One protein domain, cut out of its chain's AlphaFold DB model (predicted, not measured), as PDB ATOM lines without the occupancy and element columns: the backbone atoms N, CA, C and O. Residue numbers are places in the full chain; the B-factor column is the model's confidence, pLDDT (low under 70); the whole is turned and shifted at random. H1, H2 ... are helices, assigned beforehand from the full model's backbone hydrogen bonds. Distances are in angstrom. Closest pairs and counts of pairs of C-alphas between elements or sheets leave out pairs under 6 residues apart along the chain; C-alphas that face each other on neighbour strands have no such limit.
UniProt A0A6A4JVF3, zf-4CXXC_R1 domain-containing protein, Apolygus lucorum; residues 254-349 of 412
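AT A GLANCE: This is residues 254 to 349 of the 412 residues of the protein "zf-4CXXC_R1 domain-containing protein" of Apolygus lucorum (UniProt A0A6A4JVF3). Expect little regular structure: six short helices on winding loops, H2 nearest the middle and H6 beyond its last residues, nearly in line. Of 96 printed residues, under half lie in named elements, H1 to H6 in order: all helix, no named strand. The whole is compact: radius of gyration of the C-alphas 12.9 A, spans 33 by 27 by 25 A.

HOW THE PARTS SIT: H2, residues 283 to 290, touches H6, residues 341 to 347, the same way at a shallow tilt of 9 degrees; look at their closest C-alphas, Arg 289 and Val 341, 4.6 A apart. Every O i to N i+4 pair is within hydrogen-bond range in H2, H6 and H5, residues 330 to 335; H4, residues 315 to 320, has 1 of 2. H1, residues 276 to 279, and H4 touch no helix.

IN THESE COORDINATES: From C-alpha 283 at (35.459, -82.077, 14.481) H2 runs 10.6 A; H6 ends at C-alpha 347, (43.376, -104.146, 17.408).

THE WHOLE: The link from H3, residues 294 to 297, to H4 is long. The printed part has no cut; no printed residue is under pLDDT 70.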
ATOM      1  N   THR A 254      44.486 -73.363  13.839       94.38
ATOM      2  CA  THR A 254      45.109 -74.550  13.237       94.38
ATOM      3  C   THR A 254      44.661 -75.834  13.931       94.38
ATOM      4  O   THR A 254      44.731 -75.958  15.150       94.38
ATOM      5  N   CYS A 255      44.259 -76.842  13.157       94.81
ATOM      6  CA  CYS A 255      44.064 -78.195  13.685       94.81
ATOM      7  C   CYS A 255      45.408 -78.933  13.811       94.81
ATOM      8  O   CYS A 255      46.191 -78.964  12.863       94.81
ATOM      9  N   HIS A 256      45.654 -79.604  14.934       94.56
ATOM     10  CA  HIS A 256      46.861 -80.395  15.180       94.56
ATOM     11  C   HIS A 256      47.065 -81.504  14.137       94.56
ATOM     12  O   HIS A 256      48.176 -81.717  13.647       94.56
ATOM     13  N   GLN A 257      45.984 -82.199  13.775       93.62
ATOM     14  CA  GLN A 257      46.050 -83.374  12.918       93.62
ATOM     15  C   GLN A 257      46.217 -83.020  11.436       93.62
ATOM     16  O   GLN A 257      47.167 -83.472  10.798       93.62
ATOM     17  N   CYS A 258      45.297 -82.231  10.874       92.81
ATOM     18  CA  CYS A 258      45.323 -81.892   9.449       92.81
ATOM     19  C   CYS A 258      46.147 -80.638   9.139       92.81
ATOM     20  O   CYS A 258      46.389 -80.357   7.967       92.81
ATOM     21  N   ARG A 259      46.576 -79.892  10.168       93.12
ATOM     22  CA  ARG A 259      47.385 -78.661  10.065       93.12
ATOM     23  C   ARG A 259      46.768 -77.577   9.190       93.12
ATOM     24  O   ARG A 259      47.472 -76.707   8.692       93.12
ATOM     25  N   GLN A 260      45.452 -77.635   9.024       93.06
ATOM     26  CA  GLN A 260      44.690 -76.651   8.269       93.06
ATOM     27  C   GLN A 260      44.214 -75.534   9.193       93.06
ATOM     28  O   GLN A 260      43.877 -75.809  10.348       93.06
ATOM     29  N   LYS A 261      44.206 -74.299   8.673       94.19
ATOM     30  CA  LYS A 261      43.621 -73.120   9.322       94.19
ATOM     31  C   LYS A 261      42.193 -72.930   8.849       94.19
ATOM     32  O   LYS A 261      41.960 -72.656   7.671       94.19
ATOM     33  N   THR A 262      41.257 -73.094   9.762       93.62
ATOM     34  CA  THR A 262      39.826 -73.143   9.458       93.62
ATOM     35  C   THR A 262      39.049 -72.417  10.552       93.62
ATOM     36  O   THR A 262      39.552 -72.274  11.669       93.62
ATOM     37  N   ILE A 263      37.861 -71.914  10.224       92.81
ATOM     38  CA  ILE A 263      37.008 -71.162  11.170       92.81
ATOM     39  C   ILE A 263      36.169 -72.063  12.082       92.81
ATOM     40  O   ILE A 263      35.558 -71.579  13.023       92.81
ATOM     41  N   ASP A 264      36.135 -73.362  11.795       91.56
ATOM     42  CA  ASP A 264      35.379 -74.354  12.553       91.56
ATOM     43  C   ASP A 264      35.785 -74.392  14.025       91.56
ATOM     44  O   ASP A 264      36.953 -74.176  14.384       91.56
ATOM     45  N   LEU A 265      34.804 -74.741  14.855       91.88
ATOM     46  CA  LEU A 265      35.008 -75.003  16.266       91.88
ATOM     47  C   LEU A 265      35.981 -76.180  16.430       91.88
ATOM     48  O   LEU A 265      35.860 -77.222  15.776       91.88
ATOM     49  N   LYS A 266      36.980 -75.997  17.294       93.19
ATOM     50  CA  LYS A 266      38.018 -76.994  17.581       93.19
ATOM     51  C   LYS A 266      38.050 -77.286  19.065       93.19
ATOM     52  O   LYS A 266      37.773 -76.406  19.874       93.19
ATOM     53  N   SER A 267      38.462 -78.499  19.407       93.81
ATOM     54  CA  SER A 267      38.676 -78.883  20.797       93.81
ATOM     55  C   SER A 267      39.747 -78.024  21.473       93.81
ATOM     56  O   SER A 267      40.605 -77.413  20.826       93.81
ATOM     57  N   ARG A 268      39.712 -77.993  22.804       91.69
ATOM     58  CA  ARG A 268      40.704 -77.330  23.646       91.69
ATOM     59  C   ARG A 268      41.120 -78.295  24.744       91.69
ATOM     60  O   ARG A 268      40.276 -78.875  25.402       91.69
ATOM     61  N   CYS A 269      42.424 -78.483  24.926       92.75
ATOM     62  CA  CYS A 269      42.931 -79.326  26.007       92.75
ATOM     63  C   CYS A 269      42.940 -78.553  27.322       92.75
ATOM     64  O   CYS A 269      43.475 -77.438  27.347       92.75
ATOM     65  N   TYR A 270      42.450 -79.184  28.389       88.31
ATOM     66  CA  TYR A 270      42.418 -78.597  29.726       88.31
ATOM     67  C   TYR A 270      43.583 -79.033  30.628       88.31
ATOM     68  O   TYR A 270      43.683 -78.614  31.773       88.31
ATOM     69  N   SER A 271      44.527 -79.831  30.111       89.75
ATOM     70  CA  SER A 271      45.747 -80.168  30.857       89.75
ATOM     71  C   SER A 271      46.643 -78.931  31.044       89.75
ATOM     72  O   SER A 271      46.987 -78.294  30.037       89.75
ATOM     73  N   PRO A 272      47.113 -78.639  32.275       86.94
ATOM     74  CA  PRO A 272      47.986 -77.494  32.550       86.94
ATOM     75  C   PRO A 272      49.342 -77.610  31.840       86.94
ATOM     76  O   PRO A 272      49.950 -76.606  31.485       86.94
ATOM     77  N   TYR A 273      49.782 -78.833  31.539       86.94
ATOM     78  CA  TYR A 273      51.037 -79.109  30.832       86.94
ATOM     79  C   TYR A 273      50.879 -79.126  29.303       86.94
ATOM     80  O   TYR A 273      51.824 -79.415  28.558       86.94
ATOM     81  N   CYS A 274      49.674 -78.865  28.784       89.38
ATOM     82  CA  CYS A 274      49.449 -78.840  27.349       89.38
ATOM     83  C   CYS A 274      50.016 -77.561  26.730       89.38
ATOM     84  O   CYS A 274      49.695 -76.444  27.127       89.38
ATOM     85  N   ARG A 275      50.750 -77.710  25.622       83.00
ATOM     86  CA  ARG A 275      51.203 -76.586  24.784       83.00
ATOM     87  C   ARG A 275      50.071 -75.995  23.933       83.00
ATOM     88  O   ARG A 275      50.232 -75.923  22.715       83.00
ATOM     89  N   GLY A 276      48.924 -75.675  24.542       77.12
ATOM     90  CA  GLY A 276      47.743 -75.001  23.974       77.12
ATOM     91  C   GLY A 276      47.338 -75.461  22.570       77.12
ATOM     92  O   GLY A 276      46.474 -76.317  22.409       77.12
ATOM     93  N   CYS A 277      48.010 -74.926  21.551       79.12
ATOM     94  CA  CYS A 277      47.875 -75.260  20.132       79.12
ATOM     95  C   CYS A 277      47.998 -76.761  19.806       79.12
ATOM     96  O   CYS A 277      47.414 -77.226  18.832       79.12
ATOM     97  N   ARG A 278      48.745 -77.556  20.593       88.06
ATOM     98  CA  ARG A 278      48.805 -79.022  20.380       88.06
ATOM     99  C   ARG A 278      47.494 -79.731  20.721       88.06
ATOM    100  O   ARG A 278      47.284 -80.842  20.250       88.06
ATOM    101  N   GLY A 279      46.649 -79.111  21.538       91.81
ATOM    102  CA  GLY A 279      45.370 -79.661  21.964       91.81
ATOM    103  C   GLY A 279      44.193 -79.346  21.052       91.81
ATOM    104  O   GLY A 279      43.101 -79.790  21.369       91.81
ATOM    105  N   MET A 280      44.398 -78.604  19.959       94.25
ATOM    106  CA  MET A 280      43.316 -78.169  19.073       94.25
ATOM    107  C   MET A 280      43.065 -79.170  17.947       94.25
ATOM    108  O   MET A 280      43.915 -79.351  17.074       94.25
ATOM    109  N   PHE A 281      41.887 -79.790  17.921       95.94
ATOM    110  CA  PHE A 281      41.455 -80.689  16.848       95.94
ATOM    111  C   PHE A 281      40.127 -80.215  16.257       95.94
ATOM    112  O   PHE A 281      39.212 -79.870  16.994       95.94
ATOM    113  N   CYS A 282      40.013 -80.211  14.928       95.31
ATOM    114  CA  CYS A 282      38.720 -80.022  14.265       95.31
ATOM    115  C   CYS A 282      37.819 -81.248  14.441       95.31
ATOM    116  O   CYS A 282      38.346 -82.364  14.509       95.31
ATOM    117  N   GLY A 283      36.499 -81.040  14.372       95.06
ATOM    118  CA  GLY A 283      35.459 -82.077  14.481       95.06
ATOM    119  C   GLY A 283      35.791 -83.343  13.703       95.06
ATOM    120  O   GLY A 283      36.031 -84.394  14.288       95.06
ATOM    121  N   TYR A 284      35.963 -83.207  12.386       94.94
ATOM    122  CA  TYR A 284      36.305 -84.321  11.498       94.94
ATOM    123  C   TYR A 284      37.537 -85.122  11.944       94.94
ATOM    124  O   TYR A 284      37.562 -86.343  11.863       94.94
ATOM    125  N   CYS A 285      38.606 -84.458  12.394       95.50
ATOM    126  CA  CYS A 285      39.835 -85.174  12.738       95.50
ATOM    127  C   CYS A 285      39.755 -85.838  14.104       95.50
ATOM    128  O   CYS A 285      40.389 -86.873  14.278       95.50
ATOM    129  N   LEU A 286      39.051 -85.231  15.058       96.06
ATOM    130  CA  LEU A 286      38.886 -85.815  16.378       96.06
ATOM    131  C   LEU A 286      37.989 -87.057  16.294       96.06
ATOM    132  O   LEU A 286      38.407 -88.134  16.716       96.06
ATOM    133  N   LEU A 287      36.860 -86.930  15.594       95.31
ATOM    134  CA  LEU A 287      35.897 -88.006  15.400       95.31
ATOM    135  C   LEU A 287      36.516 -89.183  14.639       95.31
ATOM    136  O   LEU A 287      36.615 -90.288  15.159       95.31
ATOM    137  N   GLN A 288      37.042 -88.941  13.437       95.00
ATOM    138  CA  GLN A 288      37.466 -90.035  12.559       95.00
ATOM    139  C   GLN A 288      38.752 -90.737  13.010       95.00
ATOM    140  O   GLN A 288      39.001 -91.892  12.661       95.00
ATOM    141  N   ARG A 289      39.619 -90.056  13.773       94.94
ATOM    142  CA  ARG A 289      40.878 -90.664  14.233       94.94
ATOM    143  C   ARG A 289      40.866 -91.167  15.658       94.94
ATOM    144  O   ARG A 289      41.686 -92.035  15.931       94.94
ATOM    145  N   TYR A 290      40.017 -90.627  16.522       95.69
ATOM    146  CA  TYR A 290      40.016 -90.956  17.947       95.69
ATOM    147  C   TYR A 290      38.632 -91.360  18.466       95.69
ATOM    148  O   TYR A 290      38.543 -91.810  19.597       95.69
ATOM    149  N   GLY A 291      37.570 -91.233  17.661       95.25
ATOM    150  CA  GLY A 291      36.210 -91.583  18.070       95.25
ATOM    151  C   GLY A 291      35.578 -90.586  19.043       95.25
ATOM    152  O   GLY A 291      34.600 -90.919  19.696       95.25
ATOM    153  N   GLU A 292      36.132 -89.377  19.157       96.06
ATOM    154  CA  GLU A 292      35.690 -88.365  20.122       96.06
ATOM    155  C   GLU A 292      35.000 -87.188  19.419       96.06
ATOM    156  O   GLU A 292      35.479 -86.689  18.394       96.06
ATOM    157  N   ASP A 293      33.895 -86.703  19.987       94.56
ATOM    158  CA  ASP A 293      33.159 -85.549  19.465       94.56
ATOM    159  C   ASP A 293      33.643 -84.237  20.100       94.56
ATOM    160  O   ASP A 293      33.697 -84.101  21.322       94.56
ATOM    161  N   VAL A 294      33.942 -83.236  19.262       94.00
ATOM    162  CA  VAL A 294      34.336 -81.884  19.686       94.00
ATOM    163  C   VAL A 294      33.291 -81.236  20.597       94.00
ATOM    164  O   VAL A 294      33.673 -80.584  21.568       94.00
ATOM    165  N   ALA A 295      31.999 -81.420  20.318       90.75
ATOM    166  CA  ALA A 295      30.928 -80.826  21.119       90.75
ATOM    167  C   ALA A 295      30.893 -81.386  22.552       90.75
ATOM    168  O   ALA A 295      30.614 -80.649  23.496       90.75
ATOM    169  N   VAL A 296      31.227 -82.669  22.715       91.69
ATOM    170  CA  VAL A 296      31.275 -83.346  24.017       91.69
ATOM    171  C   VAL A 296      32.544 -82.959  24.773       91.69
ATOM    172  O   VAL A 296      32.470 -82.515  25.914       91.69
ATOM    173  N   VAL A 297      33.713 -83.042  24.130       92.88
ATOM    174  CA  VAL A 297      35.001 -82.802  24.814       92.88
ATOM    175  C   VAL A 297      35.192 -81.357  25.269       92.88
ATOM    176  O   VAL A 297      35.958 -81.103  26.188       92.88
ATOM    177  N   LEU A 298      34.526 -80.391  24.629       91.12
ATOM    178  CA  LEU A 298      34.577 -78.991  25.057       91.12
ATOM    179  C   LEU A 298      33.751 -78.723  26.322       91.12
ATOM    180  O   LEU A 298      33.996 -77.724  26.994       91.12
ATOM    181  N   ARG A 299      32.803 -79.606  26.653       90.19
ATOM    182  CA  ARG A 299      32.014 -79.555  27.892       90.19
ATOM    183  C   ARG A 299      32.642 -80.365  29.025       90.19
ATOM    184  O   ARG A 299      32.165 -80.291  30.150       90.19
ATOM    185  N   ASP A 300      33.704 -81.116  28.745       90.50
ATOM    186  CA  ASP A 300      34.414 -81.914  29.739       90.50
ATOM    187  C   ASP A 300      35.680 -81.173  30.225       90.50
ATOM    188  O   ASP A 300      36.674 -81.098  29.494       90.50
ATOM    189  N   PRO A 301      35.693 -80.641  31.466       89.69
ATOM    190  CA  PRO A 301      36.856 -79.947  32.021       89.69
ATOM    191  C   PRO A 301      38.037 -80.889  32.297       89.69
ATOM    192  O   PRO A 301      39.175 -80.437  32.426       89.69
ATOM    193  N   THR A 302      37.794 -82.197  32.384       91.50
ATOM    194  CA  THR A 302      38.831 -83.206  32.621       91.50
ATOM    195  C   THR A 302      39.482 -83.688  31.327       91.50
ATOM    196  O   THR A 302      40.509 -84.379  31.361       91.50
ATOM    197  N   TRP A 303      38.947 -83.274  30.172       93.62
ATOM    198  CA  TRP A 303      39.405 -83.757  28.884       93.62
ATOM    199  C   TRP A 303      40.859 -83.369  28.594       93.62
ATOM    200  O   TRP A 303      41.269 -82.199  28.558       93.62
ATOM    201  N   LYS A 304      41.661 -84.393  28.293       94.75
ATOM    202  CA  LYS A 304      43.052 -84.265  27.851       94.75
ATOM    203  C   LYS A 304      43.134 -84.594  26.368       94.75
ATOM    204  O   LYS A 304      42.593 -85.592  25.907       94.75
ATOM    205  N   CYS A 305      43.876 -83.811  25.595       95.62
ATOM    206  CA  CYS A 305      44.012 -84.084  24.165       95.62
ATOM    207  C   CYS A 305      44.839 -85.355  23.876       95.62
ATOM    208  O   CYS A 305      45.691 -85.729  24.693       95.62
ATOM    209  N   PRO A 306      44.681 -85.978  22.689       95.75
ATOM    210  CA  PRO A 306      45.434 -87.178  22.312       95.75
ATOM    211  C   PRO A 306      46.964 -87.060  22.478       95.75
ATOM    212  O   PRO A 306      47.591 -88.013  22.934       95.75
ATOM    213  N   PRO A 307      47.615 -85.909  22.188       94.69
ATOM    214  CA  PRO A 307      49.044 -85.743  22.458       94.69
ATOM    215  C   PRO A 307      49.423 -85.771  23.943       94.69
ATOM    216  O   PRO A 307      50.511 -86.247  24.271       94.69
ATOM    217  N   CYS A 308      48.562 -85.249  24.826       93.06
ATOM    218  CA  CYS A 308      48.782 -85.285  26.277       93.06
ATOM    219  C   CYS A 308      48.572 -86.695  26.831       93.06
ATOM    220  O   CYS A 308      49.339 -87.116  27.686       93.06
ATOM    221  N   ARG A 309      47.601 -87.436  26.282       93.12
ATOM    222  CA  ARG A 309      47.358 -88.859  26.572       93.12
ATOM    223  C   ARG A 309      48.350 -89.819  25.907       93.12
ATOM    224  O   ARG A 309      48.243 -91.015  26.104       93.12
ATOM    225  N   LYS A 310      49.285 -89.318  25.090       92.12
ATOM    226  CA  LYS A 310      50.263 -90.116  24.317       92.12
ATOM    227  C   LYS A 310      49.673 -91.091  23.287       92.12
ATOM    228  O   LYS A 310      50.424 -91.816  22.653       92.12
ATOM    229  N   ILE A 311      48.376 -91.006  23.001       93.19
ATOM    230  CA  ILE A 311      47.684 -91.827  21.992       93.19
ATOM    231  C   ILE A 311      47.638 -91.169  20.600       93.19
ATOM    232  O   ILE A 311      46.989 -91.657  19.676       93.19
ATOM    233  N   CYS A 312      48.266 -90.001  20.425       94.12
ATOM    234  CA  CYS A 312      48.188 -89.266  19.165       94.12
ATOM    235  C   CYS A 312      48.858 -90.028  18.012       94.12
ATOM    236  O   CYS A 312      50.082 -90.151  17.956       94.12
ATOM    237  N   ASN A 313      48.060 -90.413  17.018       93.56
ATOM    238  CA  ASN A 313      48.501 -91.180  15.854       93.56
ATOM    239  C   ASN A 313      49.016 -90.308  14.690       93.56
ATOM    240  O   ASN A 313      49.140 -90.764  13.557       93.56
ATOM    241  N   CYS A 314      49.323 -89.025  14.924       92.88
ATOM    242  CA  CYS A 314      49.887 -88.163  13.886       92.88
ATOM    243  C   CYS A 314      51.386 -88.445  13.668       92.88
ATOM    244  O   CYS A 314      52.119 -88.789  14.594       92.88
ATOM    245  N   SER A 315      51.883 -88.216  12.450       91.25
ATOM    246  CA  SER A 315      53.274 -88.530  12.086       91.25
ATOM    247  C   SER A 315      54.343 -87.763  12.875       91.25
ATOM    248  O   SER A 315      55.490 -88.199  12.923       91.25
ATOM    249  N   ILE A 316      54.023 -86.602  13.459       91.44
ATOM    250  CA  ILE A 316      54.960 -85.879  14.338       91.44
ATOM    251  C   ILE A 316      54.989 -86.521  15.721       91.44
ATOM    252  O   ILE A 316      56.072 -86.717  16.265       91.44
ATOM    253  N   CYS A 317      53.818 -86.807  16.290       92.56
ATOM    254  CA  CYS A 317      53.713 -87.379  17.626       92.56
ATOM    255  C   CYS A 317      54.285 -88.798  17.647       92.56
ATOM    256  O   CYS A 317      55.155 -89.056  18.468       92.56
ATOM    257  N   ARG A 318      53.946 -89.648  16.669       92.31
ATOM    258  CA  ARG A 318      54.507 -91.005  16.562       92.31
ATOM    259  C   ARG A 318      56.030 -91.018  16.483       92.31
ATOM    260  O   ARG A 318      56.657 -91.658  17.313       92.31
ATOM    261  N   ARG A 319      56.633 -90.183  15.627       91.62
ATOM    262  CA  ARG A 319      58.102 -90.031  15.589       91.62
ATOM    263  C   ARG A 319      58.694 -89.557  16.913       91.62
ATOM    264  O   ARG A 319      59.803 -89.938  17.255       91.62
ATOM    265  N   SER A 320      57.983 -88.708  17.658       88.81
ATOM    266  CA  SER A 320      58.432 -88.299  18.995       88.81
ATOM    267  C   SER A 320      58.266 -89.383  20.061       88.81
ATOM    268  O   SER A 320      58.869 -89.251  21.119       88.81
ATOM    269  N   TYR A 321      57.463 -90.410  19.781       88.25
ATOM    270  CA  TYR A 321      57.260 -91.594  20.612       88.25
ATOM    271  C   TYR A 321      58.092 -92.797  20.128       88.25
ATOM    272  O   TYR A 321      57.845 -93.899  20.584       88.25
ATOM    273  N   GLY A 322      59.010 -92.618  19.166       88.62
ATOM    274  CA  GLY A 322      59.806 -93.719  18.598       88.62
ATOM    275  C   GLY A 322      59.073 -94.594  17.571       88.62
ATOM    276  O   GLY A 322      59.660 -95.518  17.030       88.62
ATOM    277  N   LYS A 323      57.817 -94.276  17.241       87.75
ATOM    278  CA  LYS A 323      56.966 -95.077  16.354       87.75
ATOM    279  C   LYS A 323      56.977 -94.599  14.901       87.75
ATOM    280  O   LYS A 323      57.086 -93.398  14.619       87.75
ATOM    281  N   GLU A 324      56.736 -95.529  13.979       88.00
ATOM    282  CA  GLU A 324      56.558 -95.226  12.557       88.00
ATOM    283  C   GLU A 324      55.306 -94.370  12.291       88.00
ATOM    284  O   GLU A 324      54.313 -94.447  13.008       88.00
ATOM    285  N   PRO A 325      55.302 -93.487  11.281       88.75
ATOM    286  CA  PRO A 325      54.134 -92.665  10.981       88.75
ATOM    287  C   PRO A 325      52.990 -93.484  10.353       88.75
ATOM    288  O   PRO A 325      53.186 -94.129   9.334       88.75
ATOM    289  N   THR A 326      51.752 -93.335  10.847       86.31
ATOM    290  CA  THR A 326      50.570 -94.035  10.287       86.31
ATOM    291  C   THR A 326      50.239 -93.692   8.831       86.31
ATOM    292  O   THR A 326      49.558 -94.443   8.151       86.31
ATOM    293  N   GLY A 327      50.567 -92.478   8.375       86.75
ATOM    294  CA  GLY A 327      50.018 -91.943   7.124       86.75
ATOM    295  C   GLY A 327      48.499 -91.676   7.170       86.75
ATOM    296  O   GLY A 327      47.927 -91.359   8.228       86.75
ATOM    297  N   GLN A 328      47.856 -91.733   5.998       87.56
ATOM    298  CA  GLN A 328      46.413 -91.534   5.801       87.56
ATOM    299  C   GLN A 328      45.661 -92.866   5.957       87.56
ATOM    300  O   GLN A 328      45.330 -93.502   4.968       87.56
ATOM    301  N   LEU A 329      45.405 -93.288   7.199       87.81
ATOM    302  CA  LEU A 329      44.751 -94.580   7.465       87.81
ATOM    303  C   LEU A 329      43.228 -94.564   7.347       87.81
ATOM    304  O   LEU A 329      42.639 -95.614   7.142       87.81
ATOM    305  N   PHE A 330      42.590 -93.401   7.502       88.31
ATOM    306  CA  PHE A 330      41.140 -93.347   7.688       88.31
ATOM    307  C   PHE A 330      40.327 -94.069   6.590       88.31
ATOM    308  O   PHE A 330      39.528 -94.917   6.967       88.31
ATOM    309  N   PRO A 331      40.566 -93.857   5.276       88.88
ATOM    310  CA  PRO A 331      39.805 -94.559   4.235       88.88
ATOM    311  C   PRO A 331      39.890 -96.087   4.350       88.88
ATOM    312  O   PRO A 331      38.870 -96.762   4.397       88.88
ATOM    313  N   SER A 332      41.103 -96.624   4.504       90.25
ATOM    314  CA  SER A 332      41.327 -98.071   4.615       90.25
ATOM    315  C   SER A 332      40.775 -98.666   5.913       90.25
ATOM    316  O   SER A 332      40.459 -99.847   5.972       90.25
ATOM    317  N   VAL A 333      40.693 -97.866   6.978       91.56
ATOM    318  CA  VAL A 333      40.107 -98.264   8.264       91.56
ATOM    319  C   VAL A 333      38.586 -98.361   8.152       91.56
ATOM    320  O   VAL A 333      38.005 -99.338   8.620       91.56
ATOM    321  N   THR A 334      37.955 -97.394   7.482       89.69
ATOM    322  CA  THR A 334      36.511 -97.405   7.221       89.69
ATOM    323  C   THR A 334      36.112 -98.566   6.312       89.69
ATOM    324  O   THR A 334      35.133 -99.244   6.599       89.69
ATOM    325  N   GLU A 335      36.899 -98.866   5.272       92.62
ATOM    326  CA  GLU A 335      36.686-100.043   4.409       92.62
ATOM    327  C   GLU A 335      36.730-101.367   5.187       92.62
ATOM    328  O   GLU A 335      36.028-102.314   4.845       92.62
ATOM    329  N   LYS A 336      37.523-101.429   6.261       92.06
ATOM    330  CA  LYS A 336      37.619-102.589   7.158       92.06
ATOM    331  C   LYS A 336      36.514-102.644   8.223       92.06
ATOM    332  O   LYS A 336      36.542-103.546   9.053       92.06
ATOM    333  N   GLY A 337      35.577-101.694   8.233       93.25
ATOM    334  CA  GLY A 337      34.440-101.670   9.161       93.25
ATOM    335  C   GLY A 337      34.727-101.070  10.541       93.25
ATOM    336  O   GLY A 337      33.895-101.184  11.436       93.25
ATOM    337  N   TYR A 338      35.871-100.411  10.743       92.69
ATOM    338  CA  TYR A 338      36.180 -99.752  12.016       92.69
ATOM    339  C   TYR A 338      35.621 -98.325  12.048       92.69
ATOM    340  O   TYR A 338      35.730 -97.576  11.074       92.69
ATOM    341  N   SER A 339      35.089 -97.917  13.203       90.81
ATOM    342  CA  SER A 339      34.502 -96.585  13.397       90.81
ATOM    343  C   SER A 339      35.538 -95.459  13.421       90.81
ATOM    344  O   SER A 339      35.253 -94.341  13.001       90.81
ATOM    345  N   ASN A 340      36.751 -95.730  13.909       93.44
ATOM    346  CA  ASN A 340      37.826 -94.749  13.982       93.44
ATOM    347  C   ASN A 340      39.215 -95.405  13.897       93.44
ATOM    348  O   ASN A 340      39.389 -96.601  14.130       93.44
ATOM    349  N   VAL A 341      40.226 -94.595  13.564       94.25
ATOM    350  CA  VAL A 341      41.608 -95.081  13.386       94.25
ATOM    351  C   VAL A 341      42.219 -95.607  14.684       94.25
ATOM    352  O   VAL A 341      42.987 -96.560  14.624       94.25
ATOM    353  N   LEU A 342      41.915 -95.011  15.838       93.50
ATOM    354  CA  LEU A 342      42.462 -95.462  17.118       93.50
ATOM    355  C   LEU A 342      42.027 -96.901  17.428       93.50
ATOM    356  O   LEU A 342      42.887 -97.723  17.710       93.50
ATOM    357  N   ALA A 343      40.740 -97.218  17.266       92.62
ATOM    358  CA  ALA A 343      40.206 -98.566  17.463       92.62
ATOM    359  C   ALA A 343      40.910 -99.606  16.576       92.62
ATOM    360  O   ALA A 343      41.280-100.681  17.039       92.62
ATOM    361  N   TYR A 344      41.171 -99.256  15.314       93.94
ATOM    362  CA  TYR A 344      41.940-100.116  14.415       93.94
ATOM    363  C   TYR A 344      43.389-100.318  14.881       93.94
ATOM    364  O   TYR A 344      43.901-101.434  14.822       93.94
ATOM    365  N   LEU A 345      44.060 -99.256  15.341       92.06
ATOM    366  CA  LEU A 345      45.444 -99.337  15.822       92.06
ATOM    367  C   LEU A 345      45.570-100.178  17.098       92.06
ATOM    368  O   LEU A 345      46.548-100.909  17.236       92.06
ATOM    369  N   SER A 346      44.578-100.108  17.985       90.25
ATOM    370  CA  SER A 346      44.518-100.946  19.185       90.25
ATOM    371  C   SER A 346      44.348-102.424  18.852       90.25
ATOM    372  O   SER A 346      45.011-103.264  19.451       90.25
ATOM    373  N   GLN A 347      43.553-102.755  17.831       89.94
ATOM    374  CA  GLN A 347      43.376-104.146  17.408       89.94
ATOM    375  C   GLN A 347      44.664-104.777  16.854       89.94
ATOM    376  O   GLN A 347      44.907-105.964  17.055       89.94
ATOM    377  N   ILE A 348      45.493-104.001  16.149       88.94
ATOM    378  CA  ILE A 348      46.765-104.490  15.587       88.94
ATOM    379  C   ILE A 348      47.938-104.414  16.582       88.94
ATOM    380  O   ILE A 348      49.052-104.776  16.218       88.94
ATOM    381  N   GLY A 349      47.712-103.920  17.806       82.81
ATOM    382  CA  GLY A 349      48.737-103.791  18.849       82.81
ATOM    383  C   GLY A 349      49.754-102.663  18.635       82.81
ATOM    384  O   GLY A 349      50.776-102.623  19.312       82.81
TER     385      GLY A 349